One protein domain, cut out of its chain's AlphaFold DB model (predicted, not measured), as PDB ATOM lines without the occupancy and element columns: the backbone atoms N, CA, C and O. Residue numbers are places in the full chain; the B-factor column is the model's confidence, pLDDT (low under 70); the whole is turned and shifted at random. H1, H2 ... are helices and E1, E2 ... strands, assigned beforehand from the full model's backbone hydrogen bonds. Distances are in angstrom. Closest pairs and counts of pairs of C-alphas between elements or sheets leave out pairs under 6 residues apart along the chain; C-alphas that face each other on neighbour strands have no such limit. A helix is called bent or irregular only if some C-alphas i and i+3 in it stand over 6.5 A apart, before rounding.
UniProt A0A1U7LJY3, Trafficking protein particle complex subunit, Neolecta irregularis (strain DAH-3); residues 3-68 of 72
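Overview. This is residues 3 to 68 of the 72 residues of the protein "Trafficking protein particle complex subunit" of Neolecta irregularis (strain DAH-3) (UniProt A0A1U7LJY3). A small hairpin of strands, E1 and E2, packs on the first half of the long helix H1, and helix H3 runs back alongside H1 on another side of it. Residues 16 to 21 stick out at one end of the long axis, and the short helix H2 lies at the other. The printed part has 66 residues, mostly helix in its named elements, in the order E1, E2, H1, H2, H3; the sheet, E1 - E2, is antiparallel. It is only just compact, close to loose, with a radius of gyration of the C-alphas of 12.6 A, and elongated, spanning 40 by 26 by 16 A.

Arrangement. Begin at the hairpin of E1, residues 3 to 5, and E2, residues 11 to 14: N 4 and O 12 are 2.9 A apart, within hydrogen-bond range. From E1, look to H1, residues 24 to 40: their closest C-alphas, of Phe 4 and Leu 27, are 6.1 A apart. H1 touches H3, residues 55 to 65, closest at the C-alphas of Tyr 38 and Phe 57, 5.4 A, with a shallow tilt of 16 degrees, opposite ways. With residues 38 to 40 alone, H1 touches H2, residues 45 to 48, only at the corner; C-alphas 39 and 45 are closest, 5.7 A. E1 and E2 are apart from H2 and H3. Every O i to N i+4 pair is within hydrogen-bond range in H3, and 11 of 13 in H1; H2 is too short for such a pair.

Along the chain. Find C-alpha 3 at (2.421, 40.189, -43.682), where E1 begins; E1 is 6.8 A long, E2 10.1 A. H1 runs 20.7 A from C-alpha 24 at (7.275, 40.750, -39.014), with a kink of 26 degrees near residue 34. After H2, 6.3 A, H3 runs 15.4 A to C-alpha 65 at (-0.699, 47.127, -29.994).

Size, cuts and confidence. The farthest C-alphas, of Leu 19 and Ala 47, are 40.1 A apart. The printed part has no cut and no long link. Look for pLDDT under 70 at residues 46 to 52.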
ATOM      1  N   TYR A   3       3.038  41.497 -43.485       97.88
ATOM      2  CA  TYR A   3       2.421  40.189 -43.682       97.88
ATOM      3  C   TYR A   3       3.223  39.089 -42.990       97.88
ATOM      4  O   TYR A   3       4.452  39.057 -43.071       97.88
ATOM      5  N   PHE A   4       2.511  38.170 -42.345       98.00
ATOM      6  CA  PHE A   4       3.056  36.961 -41.745       98.00
ATOM      7  C   PHE A   4       2.070  35.808 -41.938       98.00
ATOM      8  O   PHE A   4       0.885  35.939 -41.639       98.00
ATOM      9  N   GLU A   5       2.570  34.671 -42.414       97.69
ATOM     10  CA  GLU A   5       1.784  33.458 -42.633       97.69
ATOM     11  C   GLU A   5       2.366  32.295 -41.836       97.69
ATOM     12  O   GLU A   5       3.582  32.083 -41.812       97.69
ATOM     13  N   THR A   6       1.496  31.539 -41.173       96.44
ATOM     14  CA  THR A   6       1.889  30.325 -40.454       96.44
ATOM     15  C   THR A   6       1.915  29.119 -41.401       96.44
ATOM     16  O   THR A   6       1.195  29.098 -42.399       96.44
ATOM     17  N   PRO A   7       2.639  28.034 -41.066       95.00
ATOM     18  CA  PRO A   7       2.573  26.780 -41.827       95.00
ATOM     19  C   PRO A   7       1.167  26.163 -41.914       95.00
ATOM     20  O   PRO A   7       0.913  25.320 -42.766       95.00
ATOM     21  N   THR A   8       0.252  26.576 -41.032       92.69
ATOM     22  CA  THR A   8      -1.161  26.176 -41.023       92.69
ATOM     23  C   THR A   8      -2.061  27.124 -41.825       92.69
ATOM     24  O   THR A   8      -3.280  27.035 -41.708       92.69
ATOM     25  N   ASN A   9      -1.480  28.007 -42.649       92.31
ATOM     26  CA  ASN A   9      -2.180  28.937 -43.545       92.31
ATOM     27  C   ASN A   9      -3.014  30.008 -42.806       92.31
ATOM     28  O   ASN A   9      -3.977  30.550 -43.348       92.31
ATOM     29  N   LEU A  10      -2.649  30.336 -41.557       93.25
ATOM     30  CA  LEU A  10      -3.184  31.517 -40.876       93.25
ATOM     31  C   LEU A  10      -2.408  32.747 -41.331       93.25
ATOM     32  O   LEU A  10      -1.176  32.744 -41.328       93.25
ATOM     33  N   LYS A  11      -3.138  33.802 -41.688       95.25
ATOM     34  CA  LYS A  11      -2.578  35.021 -42.270       95.25
ATOM     35  C   LYS A  11      -2.799  36.190 -41.332       95.25
ATOM     36  O   LYS A  11      -3.934  36.538 -41.021       95.25
ATOM     37  N   PHE A  12      -1.703  36.806 -40.921       96.62
ATOM     38  CA  PHE A  12      -1.694  38.002 -40.100       96.62
ATOM     39  C   PHE A  12      -1.232  39.172 -40.963       96.62
ATOM     40  O   PHE A  12      -0.161  39.129 -41.574       96.62
ATOM     41  N   VAL A  13      -2.064  40.207 -41.036       96.69
ATOM     42  CA  VAL A  13      -1.825  41.400 -41.852       96.69
ATOM     43  C   VAL A  13      -1.931  42.618 -40.947       96.69
ATOM     44  O   VAL A  13      -2.889  42.738 -40.187       96.69
ATOM     45  N   MET A  14      -0.962  43.524 -41.040       96.25
ATOM     46  CA  MET A  14      -0.966  44.785 -40.299       96.25
ATOM     47  C   MET A  14      -0.685  45.955 -41.238       96.25
ATOM     48  O   MET A  14       0.218  45.912 -42.079       96.25
ATOM     49  N   MET A  15      -1.472  47.014 -41.076       96.12
ATOM     50  CA  MET A  15      -1.292  48.281 -41.772       96.12
ATOM     51  C   MET A  15      -0.724  49.301 -40.791       96.12
ATOM     52  O   MET A  15      -1.259  49.471 -39.703       96.12
ATOM     53  N   THR A  16       0.362  49.949 -41.190       95.44
ATOM     54  CA  THR A  16       1.029  51.034 -40.461       95.44
ATOM     55  C   THR A  16       1.369  52.141 -41.453       95.44
ATOM     56  O   THR A  16       1.228  51.943 -42.668       95.44
ATOM     57  N   ASP A  17       1.873  53.265 -40.949       94.94
ATOM     58  CA  ASP A  17       2.518  54.277 -41.783       94.94
ATOM     59  C   ASP A  17       3.652  53.656 -42.641       94.94
ATOM     60  O   ASP A  17       4.304  52.704 -42.187       94.94
ATOM     61  N   PRO A  18       3.881  54.123 -43.887       93.56
ATOM     62  CA  PRO A  18       4.937  53.607 -44.761       93.56
ATOM     63  C   PRO A  18       6.369  53.749 -44.228       93.56
ATOM     64  O   PRO A  18       7.246  53.034 -44.710       93.56
ATOM     65  N   LEU A  19       6.616  54.666 -43.289       94.56
ATOM     66  CA  LEU A  19       7.932  54.900 -42.685       94.56
ATOM     67  C   LEU A  19       8.273  53.888 -41.587       94.56
ATOM     68  O   LEU A  19       9.419  53.815 -41.153       94.56
ATOM     69  N   VAL A  20       7.284  53.123 -41.129       95.44
ATOM     70  CA  VAL A  20       7.456  52.136 -40.068       95.44
ATOM     71  C   VAL A  20       8.188  50.910 -40.607       95.44
ATOM     72  O   VAL A  20       7.790  50.316 -41.614       95.44
ATOM     73  N   ASP A  21       9.234  50.510 -39.885       94.81
ATOM     74  CA  ASP A  21      10.017  49.312 -40.169       94.81
ATOM     75  C   ASP A  21       9.168  48.030 -40.169       94.81
ATOM     76  O   ASP A  21       7.997  47.993 -39.785       94.81
ATOM     77  N   SER A  22       9.772  46.928 -40.618       95.12
ATOM     78  CA  SER A  22       9.087  45.639 -40.711       95.12
ATOM     79  C   SER A  22       8.442  45.215 -39.387       95.12
ATOM     80  O   SER A  22       9.120  44.977 -38.390       95.12
ATOM     81  N   MET A  23       7.129  44.976 -39.420       97.12
ATOM     82  CA  MET A  23       6.379  44.439 -38.279       97.12
ATOM     83  C   MET A  23       6.362  42.905 -38.233       97.12
ATOM     84  O   MET A  23       5.555  42.317 -37.517       97.12
ATOM     85  N   TYR A  24       7.245  42.219 -38.967       96.81
ATOM     86  CA  TYR A  24       7.275  40.750 -39.014       96.81
ATOM     87  C   TYR A  24       7.400  40.112 -37.619       96.81
ATOM     88  O   TYR A  24       6.668  39.177 -37.291       96.81
ATOM     89  N   ILE A  25       8.295  40.641 -36.776       96.75
ATOM     90  CA  ILE A  25       8.506  40.137 -35.408       96.75
ATOM     91  C   ILE A  25       7.241  40.335 -34.566       96.75
ATOM     92  O   ILE A  25       6.836  39.421 -33.848       96.75
ATOM     93  N   ILE A  26       6.585  41.488 -34.708       97.81
ATOM     94  CA  ILE A  26       5.341  41.817 -34.004       97.81
ATOM     95  C   ILE A  26       4.204  40.889 -34.440       97.81
ATOM     96  O   ILE A  26       3.528  40.308 -33.595       97.81
ATOM     97  N   LEU A  27       4.029  40.665 -35.743       98.06
ATOM     98  CA  LEU A  27       3.024  39.733 -36.263       98.06
ATOM     99  C   LEU A  27       3.257  38.297 -35.770       98.06
ATOM    100  O   LEU A  27       2.315  37.614 -35.362       98.06
ATOM    101  N   ARG A  28       4.517  37.846 -35.739       97.56
ATOM    102  CA  ARG A  28       4.879  36.544 -35.169       97.56
ATOM    103  C   ARG A  28       4.584  36.480 -33.666       97.56
ATOM    104  O   ARG A  28       4.125  35.442 -33.189       97.56
ATOM    105  N   GLN A  29       4.824  37.562 -32.927       97.19
ATOM    106  CA  GLN A  29       4.523  37.654 -31.497       97.19
ATOM    107  C   GLN A  29       3.013  37.573 -31.234       97.19
ATOM    108  O   GLN A  29       2.595  36.830 -30.348       97.19
ATOM    109  N   ILE A  30       2.193  38.251 -32.045       97.31
ATOM    110  CA  ILE A  30       0.725  38.149 -31.989       97.31
ATOM    111  C   ILE A  30       0.285  36.695 -32.183       97.31
ATOM    112  O   ILE A  30      -0.548  36.197 -31.427       97.31
ATOM    113  N   TYR A  31       0.873  35.981 -33.144       96.44
ATOM    114  CA  TYR A  31       0.568  34.566 -33.340       96.44
ATOM    115  C   TYR A  31       0.926  33.712 -32.112       96.44
ATOM    116  O   TYR A  31       0.064  33.013 -31.578       96.44
ATOM    117  N   VAL A  32       2.180  33.768 -31.650       96.00
ATOM    118  CA  VAL A  32       2.678  32.848 -30.611       96.00
ATOM    119  C   VAL A  32       2.118  33.173 -29.226       96.00
ATOM    120  O   VAL A  32       1.755  32.256 -28.494       96.00
ATOM    121  N   SER A  33       2.052  34.452 -28.855       95.75
ATOM    122  CA  SER A  33       1.722  34.866 -27.486       95.75
ATOM    123  C   SER A  33       0.265  35.246 -27.278       95.75
ATOM    124  O   SER A  33      -0.171  35.261 -26.133       95.75
ATOM    125  N   LEU A  34      -0.488  35.541 -28.343       95.44
ATOM    126  CA  LEU A  34      -1.898  35.919 -28.224       95.44
ATOM    127  C   LEU A  34      -2.810  34.892 -28.896       95.44
ATOM    128  O   LEU A  34      -3.642  34.285 -28.229       95.44
ATOM    129  N   TYR A  35      -2.654  34.654 -30.200       93.81
ATOM    130  CA  TYR A  35      -3.577  33.792 -30.942       93.81
ATOM    131  C   TYR A  35      -3.526  32.338 -30.452       93.81
ATOM    132  O   TYR A  35      -4.559  31.741 -30.146       93.81
ATOM    133  N   VAL A  36      -2.328  31.762 -30.319       92.94
ATOM    134  CA  VAL A  36      -2.186  30.397 -29.796       92.94
ATOM    135  C   VAL A  36      -2.701  30.299 -28.358       92.94
ATOM    136  O   VAL A  36      -3.379  29.332 -28.021       92.94
ATOM    137  N   GLU A  37      -2.419  31.301 -27.524       92.94
ATOM    138  CA  GLU A  37      -2.766  31.273 -26.101       92.94
ATOM    139  C   GLU A  37      -4.271  31.401 -25.851       92.94
ATOM    140  O   GLU A  37      -4.847  30.604 -25.116       92.94
ATOM    141  N   TYR A  38      -4.925  32.370 -26.492       91.06
ATOM    142  CA  TYR A  38      -6.321  32.699 -26.202       91.06
ATOM    143  C   TYR A  38      -7.327  32.045 -27.149       91.06
ATOM    144  O   TYR A  38      -8.491  31.908 -26.777       91.06
ATOM    145  N   VAL A  39      -6.910  31.652 -28.357       90.12
ATOM    146  CA  VAL A  39      -7.808  31.088 -29.378       90.12
ATOM    147  C   VAL A  39      -7.582  29.588 -29.523       90.12
ATOM    148  O   VAL A  39      -8.506  28.810 -29.321       90.12
ATOM    149  N   VAL A  40      -6.350  29.157 -29.816       89.56
ATOM    150  CA  VAL A  40      -6.068  27.734 -30.097       89.56
ATOM    151  C   VAL A  40      -6.179  26.872 -28.839       89.56
ATOM    152  O   VAL A  40      -6.751  25.785 -28.885       89.56
ATOM    153  N   LYS A  41      -5.642  27.342 -27.709       89.81
ATOM    154  CA  LYS A  41      -5.699  26.607 -26.434       89.81
ATOM    155  C   LYS A  41      -7.037  26.742 -25.705       89.81
ATOM    156  O   LYS A  41      -7.246  26.038 -24.720       89.81
ATOM    157  N   ASN A  42      -7.934  27.617 -26.158       84.50
ATOM    158  CA  ASN A  42      -9.237  27.820 -25.540       84.50
ATOM    159  C   ASN A  42     -10.303  26.961 -26.246       84.50
ATOM    160  O   ASN A  42     -10.797  27.350 -27.304       84.50
ATOM    161  N   PRO A  43     -10.723  25.819 -25.675       77.62
ATOM    162  CA  PRO A  43     -11.707  24.946 -26.317       77.62
ATOM    163  C   PRO A  43     -13.081  25.612 -26.499       77.62
ATOM    164  O   PRO A  43     -13.834  25.206 -27.379       77.62
ATOM    165  N   LEU A  44     -13.403  26.645 -25.708       76.81
ATOM    166  CA  LEU A  44     -14.646  27.409 -25.846       76.81
ATOM    167  C   LEU A  44     -14.593  28.397 -27.020       76.81
ATOM    168  O   LEU A  44     -15.630  28.694 -27.602       76.81
ATOM    169  N   ALA A  45     -13.402  28.859 -27.414       72.44
ATOM    170  CA  ALA A  45     -13.236  29.736 -28.574       72.44
ATOM    171  C   ALA A  45     -13.664  29.047 -29.877       72.44
ATOM    172  O   ALA A  45     -14.244  29.670 -30.758       72.44
ATOM    173  N   LEU A  46     -13.427  27.736 -29.972       65.56
ATOM    174  CA  LEU A  46     -13.776  26.924 -31.139       65.56
ATOM    175  C   LEU A  46     -15.276  26.589 -31.216       65.56
ATOM    176  O   LEU A  46     -15.738  26.088 -32.239       65.56
ATOM    177  N   ALA A  47     -16.045  26.850 -30.152       61.62
ATOM    178  CA  ALA A  47     -17.468  26.520 -30.088       61.62
ATOM    179  C   ALA A  47     -18.355  27.501 -30.877       61.62
ATOM    180  O   ALA A  47     -19.472  27.145 -31.248       61.62
ATOM    181  N   HIS A  48     -17.862  28.713 -31.151       58.34
ATOM    182  CA  HIS A  48     -18.640  29.798 -31.760       58.34
ATOM    183  C   HIS A  48     -18.421  29.968 -33.279       58.34
ATOM    184  O   HIS A  48     -18.980  30.885 -33.874       58.34
ATOM    185  N   GLY A  49     -17.693  29.053 -33.935       57.22
ATOM    186  CA  GLY A  49     -17.514  29.033 -35.394       57.22
ATOM    187  C   GLY A  49     -16.154  29.553 -35.872       57.22
ATOM    188  O   GLY A  49     -15.149  29.409 -35.183       57.22
ATOM    189  N   SER A  50     -16.111  30.094 -37.097       60.41
ATOM    190  CA  SER A  50     -14.891  30.578 -37.771       60.41
ATOM    191  C   SER A  50     -14.390  31.938 -37.281       60.41
ATOM    192  O   SER A  50     -13.289  32.345 -37.654       60.41
ATOM    193  N   ASP A  51     -15.187  32.641 -36.479       64.75
ATOM    194  CA  ASP A  51     -14.851  33.971 -35.992       64.75
ATOM    195  C   ASP A  51     -14.092  33.893 -34.668       64.75
ATOM    196  O   ASP A  51     -14.451  33.166 -33.742       64.75
ATOM    197  N   VAL A  52     -13.023  34.682 -34.575       67.69
ATOM    198  CA  VAL A  52     -12.232  34.833 -33.351       67.69
ATOM    199  C   VAL A  52     -12.970  35.783 -32.406       67.69
ATOM    200  O   VAL A  52     -12.585  36.941 -32.242       67.69
ATOM    201  N   ASP A  53     -14.051  35.304 -31.792       77.56
ATOM    202  CA  ASP A  53     -14.825  36.072 -30.809       77.56
ATOM    203  C   ASP A  53     -14.418  35.720 -29.373       77.56
ATOM    204  O   ASP A  53     -15.195  35.235 -28.553       77.56
ATOM    205  N   VAL A  54     -13.130  35.911 -29.077       88.06
ATOM    206  CA  VAL A  54     -12.578  35.722 -27.731       88.06
ATOM    207  C   VAL A  54     -12.265  37.087 -27.139       88.06
ATOM    208  O   VAL A  54     -11.294  37.735 -27.529       88.06
ATOM    209  N   GLU A  55     -13.061  37.524 -26.165       89.56
ATOM    210  CA  GLU A  55     -12.915  38.845 -25.538       89.56
ATOM    211  C   GLU A  55     -11.509  39.069 -24.960       89.56
ATOM    212  O   GLU A  55     -10.877  40.085 -25.240       89.56
ATOM    213  N   LEU A  56     -10.973  38.081 -24.233       90.88
ATOM    214  CA  LEU A  56      -9.622  38.153 -23.668       90.88
ATOM    215  C   LEU A  56      -8.550  38.340 -24.748       90.88
ATOM    216  O   LEU A  56      -7.652  39.156 -24.573       90.88
ATOM    217  N   PHE A  57      -8.673  37.654 -25.890       92.88
ATOM    218  CA  PHE A  57      -7.765  37.850 -27.020       92.88
ATOM    219  C   PHE A  57      -7.829  39.292 -27.530       92.88
ATOM    220  O   PHE A  57      -6.788  39.909 -27.741       92.88
ATOM    221  N   ARG A  58      -9.038  39.842 -27.700       92.50
ATOM    222  CA  ARG A  58      -9.243  41.210 -28.201       92.50
ATOM    223  C   ARG A  58      -8.647  42.253 -27.259       92.50
ATOM    224  O   ARG A  58      -7.948  43.146 -27.726       92.50
ATOM    225  N   LEU A  59      -8.882  42.113 -25.954       95.12
ATOM    226  CA  LEU A  59      -8.347  43.021 -24.935       95.12
ATOM    227  C   LEU A  59      -6.817  42.946 -24.853       95.12
ATOM    228  O   LEU A  59      -6.147  43.978 -24.835       95.12
ATOM    229  N   SER A  60      -6.251  41.737 -24.847       95.38
ATOM    230  CA  SER A  60      -4.798  41.554 -24.817       95.38
ATOM    231  C   SER A  60      -4.125  42.038 -26.100       95.38
ATOM    232  O   SER A  60      -3.050  42.628 -26.028       95.38
ATOM    233  N   LEU A  61      -4.755  41.839 -27.263       96.31
ATOM    234  CA  LEU A  61      -4.266  42.364 -28.536       96.31
ATOM    235  C   LEU A  61      -4.278  43.893 -28.550       96.31
ATOM    236  O   LEU A  61      -3.254  44.486 -28.868       96.31
ATOM    237  N   ASP A  62      -5.385  44.528 -28.166       95.94
ATOM    238  CA  ASP A  62      -5.485  45.991 -28.087       95.94
ATOM    239  C   ASP A  62      -4.427  46.579 -27.141       95.94
ATOM    240  O   ASP A  62      -3.685  47.487 -27.521       95.94
ATOM    241  N   SER A  63      -4.278  45.996 -25.946       96.69
ATOM    242  CA  SER A  63      -3.241  46.406 -25.000       96.69
ATOM    243  C   SER A  63      -1.837  46.236 -25.575       96.69
ATOM    244  O   SER A  63      -0.997  47.099 -25.353       96.69
ATOM    245  N   PHE A  64      -1.568  45.143 -26.292       96.81
ATOM    246  CA  PHE A  64      -0.261  44.881 -26.889       96.81
ATOM    247  C   PHE A  64       0.064  45.874 -28.011       96.81
ATOM    248  O   PHE A  64       1.160  46.430 -28.026       96.81
ATOM    249  N   ILE A  65      -0.888  46.158 -28.905       96.19
ATOM    250  CA  ILE A  65      -0.699  47.127 -29.994       96.19
ATOM    251  C   ILE A  65      -0.386  48.523 -29.443       96.19
ATOM    252  O   ILE A  65       0.519  49.180 -29.946       96.19
ATOM    253  N   LYS A  66      -1.050  48.932 -28.359       96.00
ATOM    254  CA  LYS A  66      -0.800  50.215 -27.678       96.00
ATOM    255  C   LYS A  66       0.586  50.337 -27.038       96.00
ATOM    256  O   LYS A  66       0.974  51.437 -26.668       96.00
ATOM    257  N   THR A  67       1.315  49.231 -26.869       95.88
ATOM    258  CA  THR A  67       2.701  49.258 -26.363       95.88
ATOM    259  C   THR A  67       3.753  49.406 -27.457       95.88
ATOM    260  O   THR A  67       4.933  49.513 -27.139       95.88
ATOM    261  N   LEU A  68       3.360  49.361 -28.732       94.69
ATOM    262  CA  LEU A  68       4.300  49.476 -29.838       94.69
ATOM    263  C   LEU A  68       4.734  50.931 -29.998       94.69
ATOM    264  O   LEU A  68       3.888  51.813 -30.055       94.69
TER     265      LEU A  68